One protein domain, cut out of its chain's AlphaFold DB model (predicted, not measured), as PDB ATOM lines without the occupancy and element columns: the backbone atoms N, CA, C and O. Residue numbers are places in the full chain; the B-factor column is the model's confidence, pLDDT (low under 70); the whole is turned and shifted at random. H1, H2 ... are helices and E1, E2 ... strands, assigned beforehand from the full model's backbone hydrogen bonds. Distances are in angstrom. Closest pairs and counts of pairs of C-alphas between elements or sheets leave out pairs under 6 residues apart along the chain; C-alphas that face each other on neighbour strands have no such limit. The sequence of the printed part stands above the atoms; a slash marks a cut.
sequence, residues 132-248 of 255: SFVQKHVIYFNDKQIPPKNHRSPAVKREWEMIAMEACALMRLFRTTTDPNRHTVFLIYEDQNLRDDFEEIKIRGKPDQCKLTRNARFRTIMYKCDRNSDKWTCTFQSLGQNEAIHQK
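AT A GLANCE: This is residues 132 to 248 of the 255 residues of the protein "uncharacterized protein LOC108129614" of Drosophila bipectinata (UniProt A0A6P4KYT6). A strongly twisted sheet of four strands curls round one long helix, H2, while a small separate hairpin, E3 and E4, lies off to one side, with residues 246 to 247 paired to E4. The 117 printed residues hold three named helices and six named strands, in the order H1 E1 H2 E2 E3 E4 H3 E5 E6, of mixed class. The large sheet, ordered E1 E2 E5 E6, is mixed. The whole is compact, with a radius of gyration of the C-alphas of 14.4 A and spans of 45 by 34 by 20 A.

HOW THE PARTS SIT: Begin at H1, residues 132 to 137: it touches H2, residues 154 to 171, with the C-alphas of Lys 136 and Met 171 closest at 5.2 A, and residues 168 to 171 alone of H2 take part. E1, residues 138 to 141, and E2, residues 184 to 189, are parallel, with N 139 and O 186 2.9 A apart; E1, H2, E2 form a strand-helix-strand unit, two parallel neighbours with a helix between, its crossover right-handed. E5, residues 220 to 227, is antiparallel to E2, with N 187 and O 221 at 2.8 A, and forms a hairpin with E6, residues 232 to 239, where N 235 and O 224 are 2.8 A apart. H2 is on one face of this sheet, in two layers, one of helix and one of strands; its closest C-alphas to E6 are Glu 161 and Cys 234, 5.7 A. E3, residues 198 to 200, and E4, residues 209 to 212, form a hairpin, with N 199 and O 211 at 2.9 A, apart from E5 and E6. H3, residues 214 to 218, only grazes the large sheet. In H1 and H2 every O i to N i+4 pair is within hydrogen-bond range; H3 has 0 of 1, and 1 of 2 O i to N i+3 pairs.

IN THESE COORDINATES: Find C-alpha 132 at (-12.357, 22.985, -22.602), where H1 begins. H2 runs 25.2 A from C-alpha 154 at (0.593, 52.249, -20.900). E5 spans 22.4 A and E6 20.8 A, ending at C-alpha 239, (-12.219, 45.658, -17.774).

THE WHOLE: The C-alphas farthest apart, Arg 204 and Asp 230, are 47.3 A apart. The printed part has no cut; the links E1 to H2 and H2 to E2 are long. Look for pLDDT under 70 at residues 132, 172 to 180, 191 to 195, 203 to 207 and 243.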
ATOM      1  N   SER A 132     -12.596  22.529 -21.238       69.44
ATOM      2  CA  SER A 132     -12.357  22.985 -22.602       69.44
ATOM      3  C   SER A 132     -12.539  24.497 -22.741       69.44
ATOM      4  O   SER A 132     -11.756  25.133 -23.439       69.44
ATOM      5  N   PHE A 133     -13.505  25.096 -22.036       73.38
ATOM      6  CA  PHE A 133     -13.714  26.544 -22.028       73.38
ATOM      7  C   PHE A 133     -12.527  27.278 -21.407       73.38
ATOM      8  O   PHE A 133     -11.958  28.181 -22.020       73.38
ATOM      9  N   VAL A 134     -12.124  26.865 -20.202       72.94
ATOM     10  CA  VAL A 134     -11.006  27.489 -19.483       72.94
ATOM     11  C   VAL A 134      -9.729  27.357 -20.301       72.94
ATOM     12  O   VAL A 134      -9.021  28.334 -20.527       72.94
ATOM     13  N   GLN A 135      -9.489  26.165 -20.840       71.19
ATOM     14  CA  GLN A 135      -8.371  25.884 -21.722       71.19
ATOM     15  C   GLN A 135      -8.383  26.742 -22.994       71.19
ATOM     16  O   GLN A 135      -7.306  27.119 -23.460       71.19
ATOM     17  N   LYS A 136      -9.558  27.046 -23.554       75.19
ATOM     18  CA  LYS A 136      -9.701  27.804 -24.802       75.19
ATOM     19  C   LYS A 136      -9.776  29.307 -24.621       75.19
ATOM     20  O   LYS A 136      -9.494  29.971 -25.604       75.19
ATOM     21  N   HIS A 137     -10.181  29.865 -23.480       80.62
ATOM     22  CA  HIS A 137     -10.502  31.302 -23.401       80.62
ATOM     23  C   HIS A 137     -10.022  32.023 -22.148       80.62
ATOM     24  O   HIS A 137     -10.038  33.251 -22.144       80.62
ATOM     25  N   VAL A 138      -9.584  31.316 -21.105       81.50
ATOM     26  CA  VAL A 138      -9.264  31.935 -19.816       81.50
ATOM     27  C   VAL A 138      -7.797  31.727 -19.463       81.50
ATOM     28  O   VAL A 138      -7.295  30.603 -19.467       81.50
ATOM     29  N   ILE A 139      -7.111  32.814 -19.116       81.19
ATOM     30  CA  ILE A 139      -5.786  32.779 -18.496       81.19
ATOM     31  C   ILE A 139      -5.824  33.526 -17.178       81.19
ATOM     32  O   ILE A 139      -6.413  34.595 -17.059       81.19
ATOM     33  N   TYR A 140      -5.141  32.951 -16.201       80.62
ATOM     34  CA  TYR A 140      -4.952  33.549 -14.900       80.62
ATOM     35  C   TYR A 140      -3.542  34.109 -14.786       80.62
ATOM     36  O   TYR A 140      -2.574  33.517 -15.270       80.62
ATOM     37  N   PHE A 141      -3.423  35.265 -14.150       80.31
ATOM     38  CA  PHE A 141      -2.129  35.872 -13.875       80.31
ATOM     39  C   PHE A 141      -2.114  36.476 -12.475       80.31
ATOM     40  O   PHE A 141      -3.112  37.016 -12.008       80.31
ATOM     41  N   ASN A 142      -0.967  36.377 -11.808       80.75
ATOM     42  CA  ASN A 142      -0.756  36.906 -10.466       80.75
ATOM     43  C   ASN A 142       0.524  37.734 -10.459       80.75
ATOM     44  O   ASN A 142       1.597  37.242 -10.108       80.75
ATOM     45  N   ASP A 143       0.413  38.976 -10.913       80.75
ATOM     46  CA  ASP A 143       1.531  39.907 -10.916       80.75
ATOM     47  C   ASP A 143       1.113  41.232 -10.273       80.75
ATOM     48  O   ASP A 143       0.324  42.013 -10.813       80.75
ATOM     49  N   LYS A 144       1.673  41.470  -9.083       81.94
ATOM     50  CA  LYS A 144       1.377  42.629  -8.237       81.94
ATOM     51  C   LYS A 144       1.804  43.960  -8.863       81.94
ATOM     52  O   LYS A 144       1.354  44.998  -8.377       81.94
ATOM     53  N   GLN A 145       2.648  43.952  -9.896       83.69
ATOM     54  CA  GLN A 145       3.082  45.162 -10.600       83.69
ATOM     55  C   GLN A 145       2.061  45.620 -11.650       83.69
ATOM     56  O   GLN A 145       1.913  46.819 -11.899       83.69
ATOM     57  N   ILE A 146       1.280  44.683 -12.194       83.75
ATOM     58  CA  ILE A 146       0.278  44.921 -13.243       83.75
ATOM     59  C   ILE A 146      -1.165  44.576 -12.802       83.75
ATOM     60  O   ILE A 146      -1.901  43.927 -13.549       83.75
ATOM     61  N   PRO A 147      -1.629  44.993 -11.606       87.12
ATOM     62  CA  PRO A 147      -2.974  44.682 -11.134       87.12
ATOM     63  C   PRO A 147      -4.034  45.489 -11.908       87.12
ATOM     64  O   PRO A 147      -3.745  46.608 -12.344       87.12
ATOM     65  N   PRO A 148      -5.296  45.015 -12.001       87.06
ATOM     66  CA  PRO A 148      -6.385  45.697 -12.717       87.06
ATOM     67  C   PRO A 148      -6.559  47.191 -12.394       87.06
ATOM     68  O   PRO A 148      -6.858  48.011 -13.266       87.06
ATOM     69  N   LYS A 149      -6.310  47.584 -11.139       87.00
ATOM     70  CA  LYS A 149      -6.367  48.985 -10.690       87.00
ATOM     71  C   LYS A 149      -5.410  49.920 -11.450       87.00
ATOM     72  O   LYS A 149      -5.713  51.099 -11.587       87.00
ATOM     73  N   ASN A 150      -4.315  49.397 -12.002       86.81
ATOM     74  CA  ASN A 150      -3.303  50.170 -12.722       86.81
ATOM     75  C   ASN A 150      -3.551  50.232 -14.246       86.81
ATOM     76  O   ASN A 150      -2.665  50.664 -14.982       86.81
ATOM     77  N   HIS A 151      -4.745  49.858 -14.733       84.81
ATOM     78  CA  HIS A 151      -5.089  49.800 -16.168       84.81
ATOM     79  C   HIS A 151      -4.809  51.080 -16.973       84.81
ATOM     80  O   HIS A 151      -4.781  51.029 -18.198       84.81
ATOM     81  N   ARG A 152      -4.658  52.244 -16.329       86.69
ATOM     82  CA  ARG A 152      -4.364  53.511 -17.016       86.69
ATOM     83  C   ARG A 152      -2.906  53.637 -17.462       86.69
ATOM     84  O   ARG A 152      -2.634  54.441 -18.346       86.69
ATOM     85  N   SER A 153      -1.988  52.861 -16.886       87.62
ATOM     86  CA  SER A 153      -0.574  52.893 -17.271       87.62
ATOM     87  C   SER A 153      -0.361  52.205 -18.627       87.62
ATOM     88  O   SER A 153      -0.709  51.028 -18.764       87.62
ATOM     89  N   PRO A 154       0.251  52.876 -19.624       83.56
ATOM     90  CA  PRO A 154       0.593  52.249 -20.900       83.56
ATOM     91  C   PRO A 154       1.520  51.038 -20.747       83.56
ATOM     92  O   PRO A 154       1.388  50.067 -21.483       83.56
ATOM     93  N   ALA A 155       2.433  51.057 -19.772       81.94
ATOM     94  CA  ALA A 155       3.300  49.913 -19.486       81.94
ATOM     95  C   ALA A 155       2.492  48.697 -19.006       81.94
ATOM     96  O   ALA A 155       2.677  47.597 -19.514       81.94
ATOM     97  N   VAL A 156       1.525  48.912 -18.107       85.88
ATOM     98  CA  VAL A 156       0.634  47.848 -17.612       85.88
ATOM     99  C   VAL A 156      -0.223  47.277 -18.742       85.88
ATOM    100  O   VAL A 156      -0.361  46.062 -18.847       85.88
ATOM    101  N   LYS A 157      -0.761  48.133 -19.622       87.00
ATOM    102  CA  LYS A 157      -1.525  47.677 -20.794       87.00
ATOM    103  C   LYS A 157      -0.679  46.836 -21.748       87.00
ATOM    104  O   LYS A 157      -1.151  45.786 -22.171       87.00
ATOM    105  N   ARG A 158       0.560  47.253 -22.035       86.06
ATOM    106  CA  ARG A 158       1.498  46.489 -22.878       86.06
ATOM    107  C   ARG A 158       1.803  45.116 -22.283       86.06
ATOM    108  O   ARG A 158       1.807  44.124 -23.005       86.06
ATOM    109  N   GLU A 159       1.989  45.030 -20.967       86.31
ATOM    110  CA  GLU A 159       2.156  43.741 -20.288       86.31
ATOM    111  C   GLU A 159       0.910  42.859 -20.410       86.31
ATOM    112  O   GLU A 159       1.024  41.687 -20.766       86.31
ATOM    113  N   TRP A 160      -0.286  43.412 -20.186       88.62
ATOM    114  CA  TRP A 160      -1.540  42.674 -20.371       88.62
ATOM    115  C   TRP A 160      -1.738  42.181 -21.795       88.62
ATOM    116  O   TRP A 160      -2.125  41.032 -21.994       88.62
ATOM    117  N   GLU A 161      -1.430  43.019 -22.779       89.25
ATOM    118  CA  GLU A 161      -1.449  42.655 -24.190       89.25
ATOM    119  C   GLU A 161      -0.495  41.500 -24.469       89.25
ATOM    120  O   GLU A 161      -0.914  40.527 -25.085       89.25
ATOM    121  N   MET A 162       0.730  41.522 -23.934       85.94
ATOM    122  CA  MET A 162       1.646  40.387 -24.066       85.94
ATOM    123  C   MET A 162       1.088  39.107 -23.432       85.94
ATOM    124  O   MET A 162       1.255  38.042 -24.017       85.94
ATOM    125  N   ILE A 163       0.395  39.156 -22.282       85.50
ATOM    126  CA  ILE A 163      -0.275  37.945 -21.744       85.50
ATOM    127  C   ILE A 163      -1.462  37.513 -22.580       85.50
ATOM    128  O   ILE A 163      -1.628  36.313 -22.788       85.50
ATOM    129  N   ALA A 164      -2.244  38.443 -23.115       87.12
ATOM    130  CA  ALA A 164      -3.330  38.111 -24.024       87.12
ATOM    131  C   ALA A 164      -2.807  37.472 -25.322       87.12
ATOM    132  O   ALA A 164      -3.403  36.512 -25.811       87.12
ATOM    133  N   MET A 165      -1.678  37.955 -25.848       84.81
ATOM    134  CA  MET A 165      -1.004  37.386 -27.013       84.81
ATOM    135  C   MET A 165      -0.533  35.970 -26.721       84.81
ATOM    136  O   MET A 165      -0.929  35.051 -27.432       84.81
ATOM    137  N   GLU A 166       0.246  35.784 -25.649       79.19
ATOM    138  CA  GLU A 166       0.712  34.459 -25.233       79.19
ATOM    139  C   GLU A 166      -0.472  33.499 -25.062       79.19
ATOM    140  O   GLU A 166      -0.483  32.410 -25.627       79.19
ATOM    141  N   ALA A 167      -1.522  33.942 -24.368       78.81
ATOM    142  CA  ALA A 167      -2.748  33.183 -24.175       78.81
ATOM    143  C   ALA A 167      -3.406  32.763 -25.489       78.81
ATOM    144  O   ALA A 167      -3.681  31.582 -25.695       78.81
ATOM    145  N   CYS A 168      -3.667  33.723 -26.378       79.31
ATOM    146  CA  CYS A 168      -4.356  33.471 -27.637       79.31
ATOM    147  C   CYS A 168      -3.549  32.514 -28.514       79.31
ATOM    148  O   CYS A 168      -4.096  31.570 -29.085       79.31
ATOM    149  N   ALA A 169      -2.237  32.715 -28.563       75.69
ATOM    150  CA  ALA A 169      -1.311  31.891 -29.311       75.69
ATOM    151  C   ALA A 169      -1.322  30.435 -28.817       75.69
ATOM    152  O   ALA A 169      -1.453  29.516 -29.624       75.69
ATOM    153  N   LEU A 170      -1.313  30.221 -27.500       71.62
ATOM    154  CA  LEU A 170      -1.471  28.891 -26.907       71.62
ATOM    155  C   LEU A 170      -2.850  28.288 -27.205       71.62
ATOM    156  O   LEU A 170      -2.968  27.103 -27.512       71.62
ATOM    157  N   MET A 171      -3.905  29.099 -27.133       73.50
ATOM    158  CA  MET A 171      -5.282  28.657 -27.346       73.50
ATOM    159  C   MET A 171      -5.571  28.289 -28.807       73.50
ATOM    160  O   MET A 171      -6.439  27.448 -29.037       73.50
ATOM    161  N   ARG A 172      -4.830  28.823 -29.793       68.62
ATOM    162  CA  ARG A 172      -4.940  28.412 -31.211       68.62
ATOM    163  C   ARG A 172      -4.723  26.913 -31.416       68.62
ATOM    164  O   ARG A 172      -5.322  26.355 -32.324       68.62
ATOM    165  N   LEU A 173      -3.943  26.255 -30.556       63.56
ATOM    166  CA  LEU A 173      -3.746  24.800 -30.600       63.56
ATOM    167  C   LEU A 173      -5.000  24.007 -30.189       63.56
ATOM    168  O   LEU A 173      -5.119  22.833 -30.522       63.56
ATOM    169  N   PHE A 174      -5.935  24.634 -29.467       64.62
ATOM    170  CA  PHE A 174      -7.126  23.991 -28.893       64.62
ATOM    171  C   PHE A 174      -8.449  24.514 -29.475       64.62
ATOM    172  O   PHE A 174      -9.511  23.940 -29.219       64.62
ATOM    173  N   ARG A 175      -8.418  25.627 -30.215       68.56
ATOM    174  CA  ARG A 175      -9.593  26.269 -30.814       68.56
ATOM    175  C   ARG A 175      -9.843  25.703 -32.209       68.56
ATOM    176  O   ARG A 175      -8.952  25.689 -33.052       68.56
ATOM    177  N   THR A 176     -11.072  25.269 -32.466       62.91
ATOM    178  CA  THR A 176     -11.509  24.908 -33.816       62.91
ATOM    179  C   THR A 176     -11.704  26.171 -34.652       62.91
ATOM    180  O   THR A 176     -12.017  27.242 -34.130       62.91
ATOM    181  N   THR A 177     -11.548  26.060 -35.971       63.22
ATOM    182  CA  THR A 177     -11.723  27.184 -36.910       63.22
ATOM    183  C   THR A 177     -13.140  27.763 -36.919       63.22
ATOM    184  O   THR A 177     -13.325  28.886 -37.381       63.22
ATOM    185  N   THR A 178     -14.113  27.019 -36.390       64.38
ATOM    186  CA  THR A 178     -15.545  27.338 -36.351       64.38
ATOM    187  C   THR A 178     -15.991  28.148 -35.133       64.38
ATOM    188  O   THR A 178     -17.151  28.545 -35.081       64.38
ATOM    189  N   ASP A 179     -15.120  28.399 -34.151       65.69
ATOM    190  CA  ASP A 179     -15.478  29.203 -32.978       65.69
ATOM    191  C   ASP A 179     -15.505  30.707 -33.343       65.69
ATOM    192  O   ASP A 179     -14.455  31.274 -33.667       65.69
ATOM    193  N   PRO A 180     -16.667  31.392 -33.293       65.50
ATOM    194  CA  PRO A 180     -16.764  32.813 -33.646       65.50
ATOM    195  C   PRO A 180     -15.979  33.713 -32.680       65.50
ATOM    196  O   PRO A 180     -15.571  34.817 -33.038       65.50
ATOM    197  N   ASN A 181     -15.705  33.216 -31.472       74.69
ATOM    198  CA  ASN A 181     -14.952  33.878 -30.420       74.69
ATOM    199  C   ASN A 181     -13.524  33.321 -30.298       74.69
ATOM    200  O   ASN A 181     -12.858  33.525 -29.278       74.69
ATOM    201  N   ARG A 182     -13.004  32.668 -31.352       75.25
ATOM    202  CA  ARG A 182     -11.646  32.087 -31.406       75.25
ATOM    203  C   ARG A 182     -10.501  33.067 -31.155       75.25
ATOM    204  O   ARG A 182      -9.357  32.637 -31.087       75.25
ATOM    205  N   HIS A 183     -10.787  34.359 -31.077       82.50
ATOM    206  CA  HIS A 183      -9.818  35.434 -30.869       82.50
ATOM    207  C   HIS A 183      -9.995  36.111 -29.509       82.50
ATOM    208  O   HIS A 183      -9.211  36.977 -29.143       82.50
ATOM    209  N   THR A 184     -11.010  35.723 -28.739       88.25
ATOM    210  CA  THR A 184     -11.344  36.348 -27.458       88.25
ATOM    211  C   THR A 184     -10.632  35.637 -26.315       88.25
ATOM    212  O   THR A 184     -10.712  34.411 -26.189       88.25
ATOM    213  N   VAL A 185      -9.945  36.402 -25.469       88.25
ATOM    214  CA  VAL A 185      -9.267  35.915 -24.262       88.25
ATOM    215  C   VAL A 185      -9.715  36.736 -23.056       88.25
ATOM    216  O   VAL A 185      -9.777  37.965 -23.117       88.25
ATOM    217  N   PHE A 186      -9.974  36.046 -21.948       88.38
ATOM    218  CA  PHE A 186     -10.217  36.623 -20.633       88.38
ATOM    219  C   PHE A 186      -8.991  36.418 -19.752       88.38
ATOM    220  O   PHE A 186      -8.589  35.288 -19.471       88.38
ATOM    221  N   LEU A 187      -8.403  37.525 -19.312       88.81
ATOM    222  CA  LEU A 187      -7.332  37.547 -18.331       88.81
ATOM    223  C   LEU A 187      -7.943  37.802 -16.961       88.81
ATOM    224  O   LEU A 187      -8.487  38.881 -16.723       88.81
ATOM    225  N   ILE A 188      -7.857  36.829 -16.063       87.38
ATOM    226  CA  ILE A 188      -8.376  36.943 -14.702       87.38
ATOM    227  C   ILE A 188      -7.195  37.170 -13.764       87.38
ATOM    228  O   ILE A 188      -6.287  36.342 -13.668       87.38
ATOM    229  N   TYR A 189      -7.199  38.305 -13.071       86.12
ATOM    230  CA  TYR A 189      -6.189  38.577 -12.057       86.12
ATOM    231  C   TYR A 189      -6.437  37.701 -10.818       86.12
ATOM    232  O   TYR A 189      -7.458  37.845 -10.135       86.12
ATOM    233  N   GLU A 190      -5.515  36.781 -10.531       79.38
ATOM    234  CA  GLU A 190      -5.589  35.909  -9.360       79.38
ATOM    235  C   GLU A 190      -5.390  36.702  -8.077       79.38
ATOM    236  O   GLU A 190      -4.418  37.430  -7.889       79.38
ATOM    237  N   ASP A 191      -6.294  36.446  -7.147       68.25
ATOM    238  CA  ASP A 191      -6.131  36.756  -5.741       68.25
ATOM    239  C   ASP A 191      -6.157  35.408  -5.021       68.25
ATOM    240  O   ASP A 191      -7.007  34.567  -5.333       68.25
ATOM    241  N   GLN A 192      -5.199  35.174  -4.125       56.97
ATOM    242  CA  GLN A 192      -4.789  33.850  -3.628       56.97
ATOM    243  C   GLN A 192      -5.910  33.062  -2.915       56.97
ATOM    244  O   GLN A 192      -5.750  31.871  -2.655       56.97
ATOM    245  N   ASN A 193      -7.056  33.699  -2.664       55.19
ATOM    246  CA  ASN A 193      -8.169  33.174  -1.875       55.19
ATOM    247  C   ASN A 193      -9.458  32.898  -2.672       55.19
ATOM    248  O   ASN A 193     -10.447  32.474  -2.082       55.19
ATOM    249  N   LEU A 194      -9.492  33.132  -3.989       57.69
ATOM    250  CA  LEU A 194     -10.731  33.061  -4.775       57.69
ATOM    251  C   LEU A 194     -10.655  31.958  -5.840       57.69
ATOM    252  O   LEU A 194      -9.886  32.081  -6.790       57.69
ATOM    253  N   ARG A 195     -11.450  30.888  -5.673       64.19
ATOM    254  CA  ARG A 195     -11.538  29.750  -6.617       64.19
ATOM    255  C   ARG A 195     -12.908  29.571  -7.284       64.19
ATOM    256  O   ARG A 195     -13.017  28.743  -8.183       64.19
ATOM    257  N   ASP A 196     -13.905  30.368  -6.901       73.81
ATOM    258  CA  ASP A 196     -15.266  30.338  -7.460       73.81
ATOM    259  C   ASP A 196     -15.481  31.490  -8.451       73.81
ATOM    260  O   ASP A 196     -16.227  32.442  -8.208       73.81
ATOM    261  N   ASP A 197     -14.768  31.441  -9.576       80.00
ATOM    262  CA  ASP A 197     -14.852  32.499 -10.588       80.00
ATOM    263  C   ASP A 197     -16.033  32.364 -11.537       80.00
ATOM    264  O   ASP A 197     -16.383  33.334 -12.202       80.00
ATOM    265  N   PHE A 198     -16.670  31.194 -11.571       81.69
ATOM    266  CA  PHE A 198     -17.787  30.907 -12.458       81.69
ATOM    267  C   PHE A 198     -18.999  30.413 -11.676       81.69
ATOM    268  O   PHE A 198     -18.876  29.635 -10.734       81.69
ATOM    269  N   GLU A 199     -20.179  30.838 -12.110       81.69
ATOM    270  CA  GLU A 199     -21.467  30.399 -11.583       81.69
ATOM    271  C   GLU A 199     -22.410  29.997 -12.716       81.69
ATOM    272  O   GLU A 199     -22.328  30.503 -13.839       81.69
ATOM    273  N   GLU A 200     -23.331  29.084 -12.420       81.94
ATOM    274  CA  GLU A 200     -24.395  28.723 -13.351       81.94
ATOM    275  C   GLU A 200     -25.352  29.900 -13.563       81.94
ATOM    276  O   GLU A 200     -25.775  30.572 -12.617       81.94
ATOM    277  N   ILE A 201     -25.789  30.095 -14.805       79.62
ATOM    278  CA  ILE A 201     -26.889  31.008 -15.092       79.62
ATOM    279  C   ILE A 201     -28.203  30.326 -14.693       79.62
ATOM    280  O   ILE A 201     -28.695  29.425 -15.371       79.62
ATOM    281  N   LYS A 202     -28.814  30.783 -13.596       71.38
ATOM    282  CA  LYS A 202     -30.125  30.304 -13.133       71.38
ATOM    283  C   LYS A 202     -31.270  30.987 -13.890       71.38
ATOM    284  O   LYS A 202     -32.038  31.750 -13.311       71.38
ATOM    285  N   ILE A 203     -31.391  30.729 -15.191       66.38
ATOM    286  CA  ILE A 203     -32.582  31.097 -15.975       66.38
ATOM    287  C   ILE A 203     -33.476  29.858 -16.087       66.38
ATOM    288  O   ILE A 203     -32.993  28.776 -16.431       66.38
ATOM    289  N   ARG A 204     -34.783  29.999 -15.805       57.31
ATOM    290  CA  ARG A 204     -35.766  28.912 -15.976       57.31
ATOM    291  C   ARG A 204     -35.643  28.336 -17.396       57.31
ATOM    292  O   ARG A 204     -35.911  29.038 -18.364       57.31
ATOM    293  N   GLY A 205     -35.214  27.075 -17.500       56.50
ATOM    294  CA  GLY A 205     -35.075  26.349 -18.769       56.50
ATOM    295  C   GLY A 205     -33.714  26.440 -19.479       56.50
ATOM    296  O   GLY A 205     -33.584  25.840 -20.540       56.50
ATOM    297  N   LYS A 206     -32.698  27.129 -18.930       60.81
ATOM    298  CA  LYS A 206     -31.333  27.190 -19.510       60.81
ATOM    299  C   LYS A 206     -30.219  26.840 -18.502       60.81
ATOM    300  O   LYS A 206     -29.324  27.651 -18.276       60.81
ATOM    301  N   PRO A 207     -30.240  25.649 -17.869       64.62
ATOM    302  CA  PRO A 207     -29.215  25.244 -16.905       64.62
ATOM    303  C   PRO A 207     -27.881  24.857 -17.566       64.62
ATOM    304  O   PRO A 207     -27.015  24.308 -16.893       64.62
ATOM    305  N   ASP A 208     -27.691  25.089 -18.866       74.94
ATOM    306  CA  ASP A 208     -26.500  24.675 -19.608       74.94
ATOM    307  C   ASP A 208     -25.463  25.791 -19.766       74.94
ATOM    308  O   ASP A 208     -24.492  25.601 -20.489       74.94
ATOM    309  N   GLN A 209     -25.632  26.937 -19.099       81.19
ATOM    310  CA  GLN A 209     -24.725  28.080 -19.232       81.19
ATOM    311  C   GLN A 209     -24.049  28.436 -17.912       81.19
ATOM    312  O   GLN A 209     -24.636  28.323 -16.832       81.19
ATOM    313  N   CYS A 210     -22.811  28.897 -18.018       81.69
ATOM    314  CA  CYS A 210     -22.018  29.432 -16.922       81.69
ATOM    315  C   CYS A 210     -21.551  30.837 -17.283       81.69
ATOM    316  O   CYS A 210     -21.332  31.132 -18.456       81.69
ATOM    317  N   LYS A 211     -21.352  31.682 -16.278       84.75
ATOM    318  CA  LYS A 211     -20.799  33.029 -16.430       84.75
ATOM    319  C   LYS A 211     -19.816  33.338 -15.315       84.75
ATOM    320  O   LYS A 211     -19.796  32.630 -14.308       84.75
ATOM    321  N   LEU A 212     -19.048  34.411 -15.467       84.25
ATOM    322  CA  LEU A 212     -18.217  34.919 -14.380       84.25
ATOM    323  C   LEU A 212     -19.080  35.366 -13.195       84.25
ATOM    324  O   LEU A 212     -20.091  36.050 -13.374       84.25
ATOM    325  N   THR A 213     -18.640  35.049 -11.976       83.88
ATOM    326  CA  THR A 213     -19.225  35.637 -10.769       83.88
ATOM    327  C   THR A 213     -18.981  37.141 -10.749       83.88
ATOM    328  O   THR A 213     -18.033  37.660 -11.346       83.88
ATOM    329  N   ARG A 214     -19.814  37.879 -10.009       83.00
ATOM    330  CA  ARG A 214     -19.661  39.336  -9.867       83.00
ATOM    331  C   ARG A 214     -18.249  39.733  -9.408       83.00
ATOM    332  O   ARG A 214     -17.713  40.720  -9.907       83.00
ATOM    333  N   ASN A 215     -17.647  38.959  -8.507       82.25
ATOM    334  CA  ASN A 215     -16.300  39.213  -7.990       82.25
ATOM    335  C   ASN A 215     -15.223  38.950  -9.049       82.25
ATOM    336  O   ASN A 215     -14.349  39.792  -9.252       82.25
ATOM    337  N   ALA A 216     -15.316  37.827  -9.766       84.00
ATOM    338  CA  ALA A 216     -14.405  37.500 -10.861       84.00
ATOM    339  C   ALA A 216     -14.465  38.539 -11.984       84.00
ATOM    340  O   ALA A 216     -13.437  38.962 -12.519       84.00
ATOM    341  N   ARG A 217     -15.671  39.020 -12.292       86.44
ATOM    342  CA  ARG A 217     -15.900  40.008 -13.340       86.44
ATOM    343  C   ARG A 217     -15.068  41.271 -13.133       86.44
ATOM    344  O   ARG A 217     -14.376  41.676 -14.059       86.44
ATOM    345  N   PHE A 218     -15.067  41.859 -11.932       86.94
ATOM    346  CA  PHE A 218     -14.351  43.115 -11.642       86.94
ATOM    347  C   PHE A 218     -12.833  43.052 -11.857       86.94
ATOM    348  O   PHE A 218     -12.200  44.080 -12.084       86.94
ATOM    349  N   ARG A 219     -12.257  41.851 -11.808       87.56
ATOM    350  CA  ARG A 219     -10.824  41.593 -11.982       87.56
ATOM    351  C   ARG A 219     -10.484  40.924 -13.317       87.56
ATOM    352  O   ARG A 219      -9.347  40.502 -13.511       87.56
ATOM    353  N   THR A 220     -11.465  40.829 -14.216       89.56
ATOM    354  CA  THR A 220     -11.308  40.239 -15.544       89.56
ATOM    355  C   THR A 220     -11.107  41.317 -16.598       89.56
ATOM    356  O   THR A 220     -11.885  42.272 -16.690       89.56
ATOM    357  N   ILE A 221     -10.088  41.122 -17.427       92.00
ATOM    358  CA  ILE A 221      -9.759  41.958 -18.578       92.00
ATOM    359  C   ILE A 221     -10.012  41.147 -19.847       92.00
ATOM    360  O   ILE A 221      -9.569  40.005 -19.950       92.00
ATOM    361  N   MET A 222     -10.717  41.725 -20.816       92.31
ATOM    362  CA  MET A 222     -10.989  41.075 -22.097       92.31
ATOM    363  C   MET A 222     -10.144  41.683 -23.204       92.31
ATOM    364  O   MET A 222     -10.091  42.904 -23.371       92.31
ATOM    365  N   TYR A 223      -9.546  40.803 -23.996       92.19
ATOM    366  CA  TYR A 223      -8.804  41.145 -25.198       92.19
ATOM    367  C   TYR A 223      -9.338  40.370 -26.395       92.19
ATOM    368  O   TYR A 223      -9.756  39.216 -26.274       92.19
ATOM    369  N   LYS A 224      -9.271  41.010 -27.564       90.94
ATOM    370  CA  LYS A 224      -9.413  40.345 -28.856       90.94
ATOM    371  C   LYS A 224      -8.050  40.305 -29.529       90.94
ATOM    372  O   LYS A 224      -7.486  41.352 -29.825       90.94
ATOM    373  N   CYS A 225      -7.535  39.105 -29.731       89.19
ATOM    374  CA  CYS A 225      -6.192  38.847 -30.210       89.19
ATOM    375  C   CYS A 225      -6.225  38.079 -31.522       89.19
ATOM    376  O   CYS A 225      -6.798  36.992 -31.566       89.19
ATOM    377  N   ASP A 226      -5.566  38.601 -32.548       87.62
ATOM    378  CA  ASP A 226      -5.393  37.921 -33.831       87.62
ATOM    379  C   ASP A 226      -3.926  37.955 -34.266       87.62
ATOM    380  O   ASP A 226      -3.163  38.848 -33.884       87.62
ATOM    381  N   ARG A 227      -3.533  36.968 -35.069       83.50
ATOM    382  CA  ARG A 227      -2.222  36.897 -35.711       83.50
ATOM    383  C   ARG A 227      -2.420  37.109 -37.204       83.50
ATOM    384  O   ARG A 227      -2.849  36.194 -37.903       83.50
ATOM    385  N   ASN A 228      -2.066  38.303 -37.671       81.81
ATOM    386  CA  ASN A 228      -1.969  38.602 -39.101       81.81
ATOM    387  C   ASN A 228      -0.706  37.943 -39.683       81.81
ATOM    388  O   ASN A 228      -0.016  37.219 -38.969       81.81
ATOM    389  N   SER A 229      -0.371  38.187 -40.951       78.69
ATOM    390  CA  SER A 229       0.832  37.631 -41.593       78.69
ATOM    391  C   SER A 229       2.140  38.050 -40.908       78.69
ATOM    392  O   SER A 229       3.050  37.240 -40.770       78.69
ATOM    393  N   ASP A 230       2.209  39.259 -40.350       77.31
ATOM    394  CA  ASP A 230       3.484  39.874 -39.931       77.31
ATOM    395  C   ASP A 230       3.566  40.173 -38.427       77.31
ATOM    396  O   ASP A 230       4.661  40.197 -37.869       77.31
ATOM    397  N   LYS A 231       2.425  40.320 -37.740       84.75
ATOM    398  CA  LYS A 231       2.398  40.452 -36.277       84.75
ATOM    399  C   LYS A 231       1.122  39.952 -35.607       84.75
ATOM    400  O   LYS A 231       0.048  39.876 -36.212       84.75
ATOM    401  N   TRP A 232       1.241  39.686 -34.316       86.00
ATOM    402  CA  TRP A 232       0.141  39.637 -33.364       86.00
ATOM    403  C   TRP A 232      -0.423  41.033 -33.104       86.00
ATOM    404  O   TRP A 232       0.309  42.019 -33.043       86.00
ATOM    405  N   THR A 233      -1.737  41.109 -32.919       87.56
ATOM    406  CA  THR A 233      -2.438  42.300 -32.433       87.56
ATOM    407  C   THR A 233      -3.411  41.872 -31.349       87.56
ATOM    408  O   THR A 233      -4.237  40.998 -31.599       87.56
ATOM    409  N   CYS A 234      -3.338  42.486 -30.168       89.88
ATOM    410  CA  CYS A 234      -4.288  42.274 -29.078       89.88
ATOM    411  C   CYS A 234      -4.941  43.592 -28.684       89.88
ATOM    412  O   CYS A 234      -4.313  44.460 -28.091       89.88
ATOM    413  N   THR A 235      -6.228  43.724 -28.985       91.00
ATOM    414  CA  THR A 235      -6.994  44.938 -28.714       91.00
ATOM    415  C   THR A 235      -7.740  44.792 -27.400       91.00
ATOM    416  O   THR A 235      -8.602  43.915 -27.269       91.00
ATOM    417  N   PHE A 236      -7.443  45.671 -26.443       91.00
ATOM    418  CA  PHE A 236      -8.207  45.790 -25.202       91.00
ATOM    419  C   PHE A 236      -9.681  46.045 -25.528       91.00
ATOM    420  O   PHE A 236     -10.000  46.971 -26.271       91.00
ATOM    421  N   GLN A 237     -10.571  45.222 -24.983       91.69
ATOM    422  CA  GLN A 237     -12.014  45.378 -25.166       91.69
ATOM    423  C   GLN A 237     -12.627  46.061 -23.949       91.69
ATOM    424  O   GLN A 237     -13.331  47.057 -24.082       91.69
ATOM    425  N   SER A 238     -12.340  45.549 -22.751       89.81
ATOM    426  CA  SER A 238     -12.931  46.069 -21.516       89.81
ATOM    427  C   SER A 238     -12.298  45.459 -20.262       89.81
ATOM    428  O   SER A 238     -11.609  44.438 -20.301       89.81
ATOM    429  N   LEU A 239     -12.572  46.098 -19.123       90.94
ATOM    430  CA  LEU A 239     -12.219  45.658 -17.774       90.94
ATOM    431  C   LEU A 239     -13.485  45.694 -16.916       90.94
ATOM    432  O   LEU A 239     -14.186  46.704 -16.907       90.94
ATOM    433  N   GLY A 240     -13.785  44.625 -16.179       85.75
ATOM    434  CA  GLY A 240     -14.865  44.663 -15.184       85.75
ATOM    435  C   GLY A 240     -16.297  44.577 -15.724       85.75
ATOM    436  O   GLY A 240     -17.238  44.594 -14.928       85.75
ATOM    437  N   GLN A 241     -16.480  44.504 -17.045       82.81
ATOM    438  CA  GLN A 241     -17.790  44.666 -17.690       82.81
ATOM    439  C   GLN A 241     -18.335  43.394 -18.355       82.81
ATOM    440  O   GLN A 241     -19.547  43.274 -18.494       82.81
ATOM    441  N   ASN A 242     -17.488  42.428 -18.724       76.06
ATOM    442  CA  ASN A 242     -17.945  41.259 -19.488       76.06
ATOM    443  C   ASN A 242     -18.488  40.157 -18.595       76.06
ATOM    444  O   ASN A 242     -17.896  39.823 -17.573       76.06
ATOM    445  N   GLU A 243     -19.561  39.519 -19.040       69.75
ATOM    446  CA  GLU A 243     -20.140  38.385 -18.322       69.75
ATOM    447  C   GLU A 243     -19.444  37.052 -18.649       69.75
ATOM    448  O   GLU A 243     -19.554  36.117 -17.860       69.75
ATOM    449  N   ALA A 244     -18.689  36.987 -19.759       77.12
ATOM    450  CA  ALA A 244     -17.993  35.797 -20.272       77.12
ATOM    451  C   ALA A 244     -18.849  34.524 -20.143       77.12
ATOM    452  O   ALA A 244     -18.547  33.614 -19.367       77.12
ATOM    453  N   ILE A 245     -19.959  34.500 -20.881       81.19
ATOM    454  CA  ILE A 245     -20.934  33.415 -20.815       81.19
ATOM    455  C   ILE A 245     -20.473  32.259 -21.702       81.19
ATOM    456  O   ILE A 245     -20.094  32.469 -22.855       81.19
ATOM    457  N   HIS A 246     -20.545  31.033 -21.192       78.19
ATOM    458  CA  HIS A 246     -20.209  29.840 -21.955       78.19
ATOM    459  C   HIS A 246     -21.226  28.722 -21.776       78.19
ATOM    460  O   HIS A 246     -21.870  28.601 -20.733       78.19
ATOM    461  N   GLN A 247     -21.326  27.857 -22.782       76.00
ATOM    462  CA  GLN A 247     -22.083  26.611 -22.665       76.00
ATOM    463  C   GLN A 247     -21.277  25.566 -21.888       76.00
ATOM    464  O   GLN A 247     -20.085  25.366 -22.136       76.00
ATOM    465  N   LYS A 248     -21.928  24.853 -20.973       73.88
ATOM    466  CA  LYS A 248     -21.362  23.743 -20.197       73.88
ATOM    467  C   LYS A 248     -20.945  22.588 -21.089       73.88
ATOM    468  O   LYS A 248     -19.894  22.005 -20.861       73.88
TER     469      LYS A 248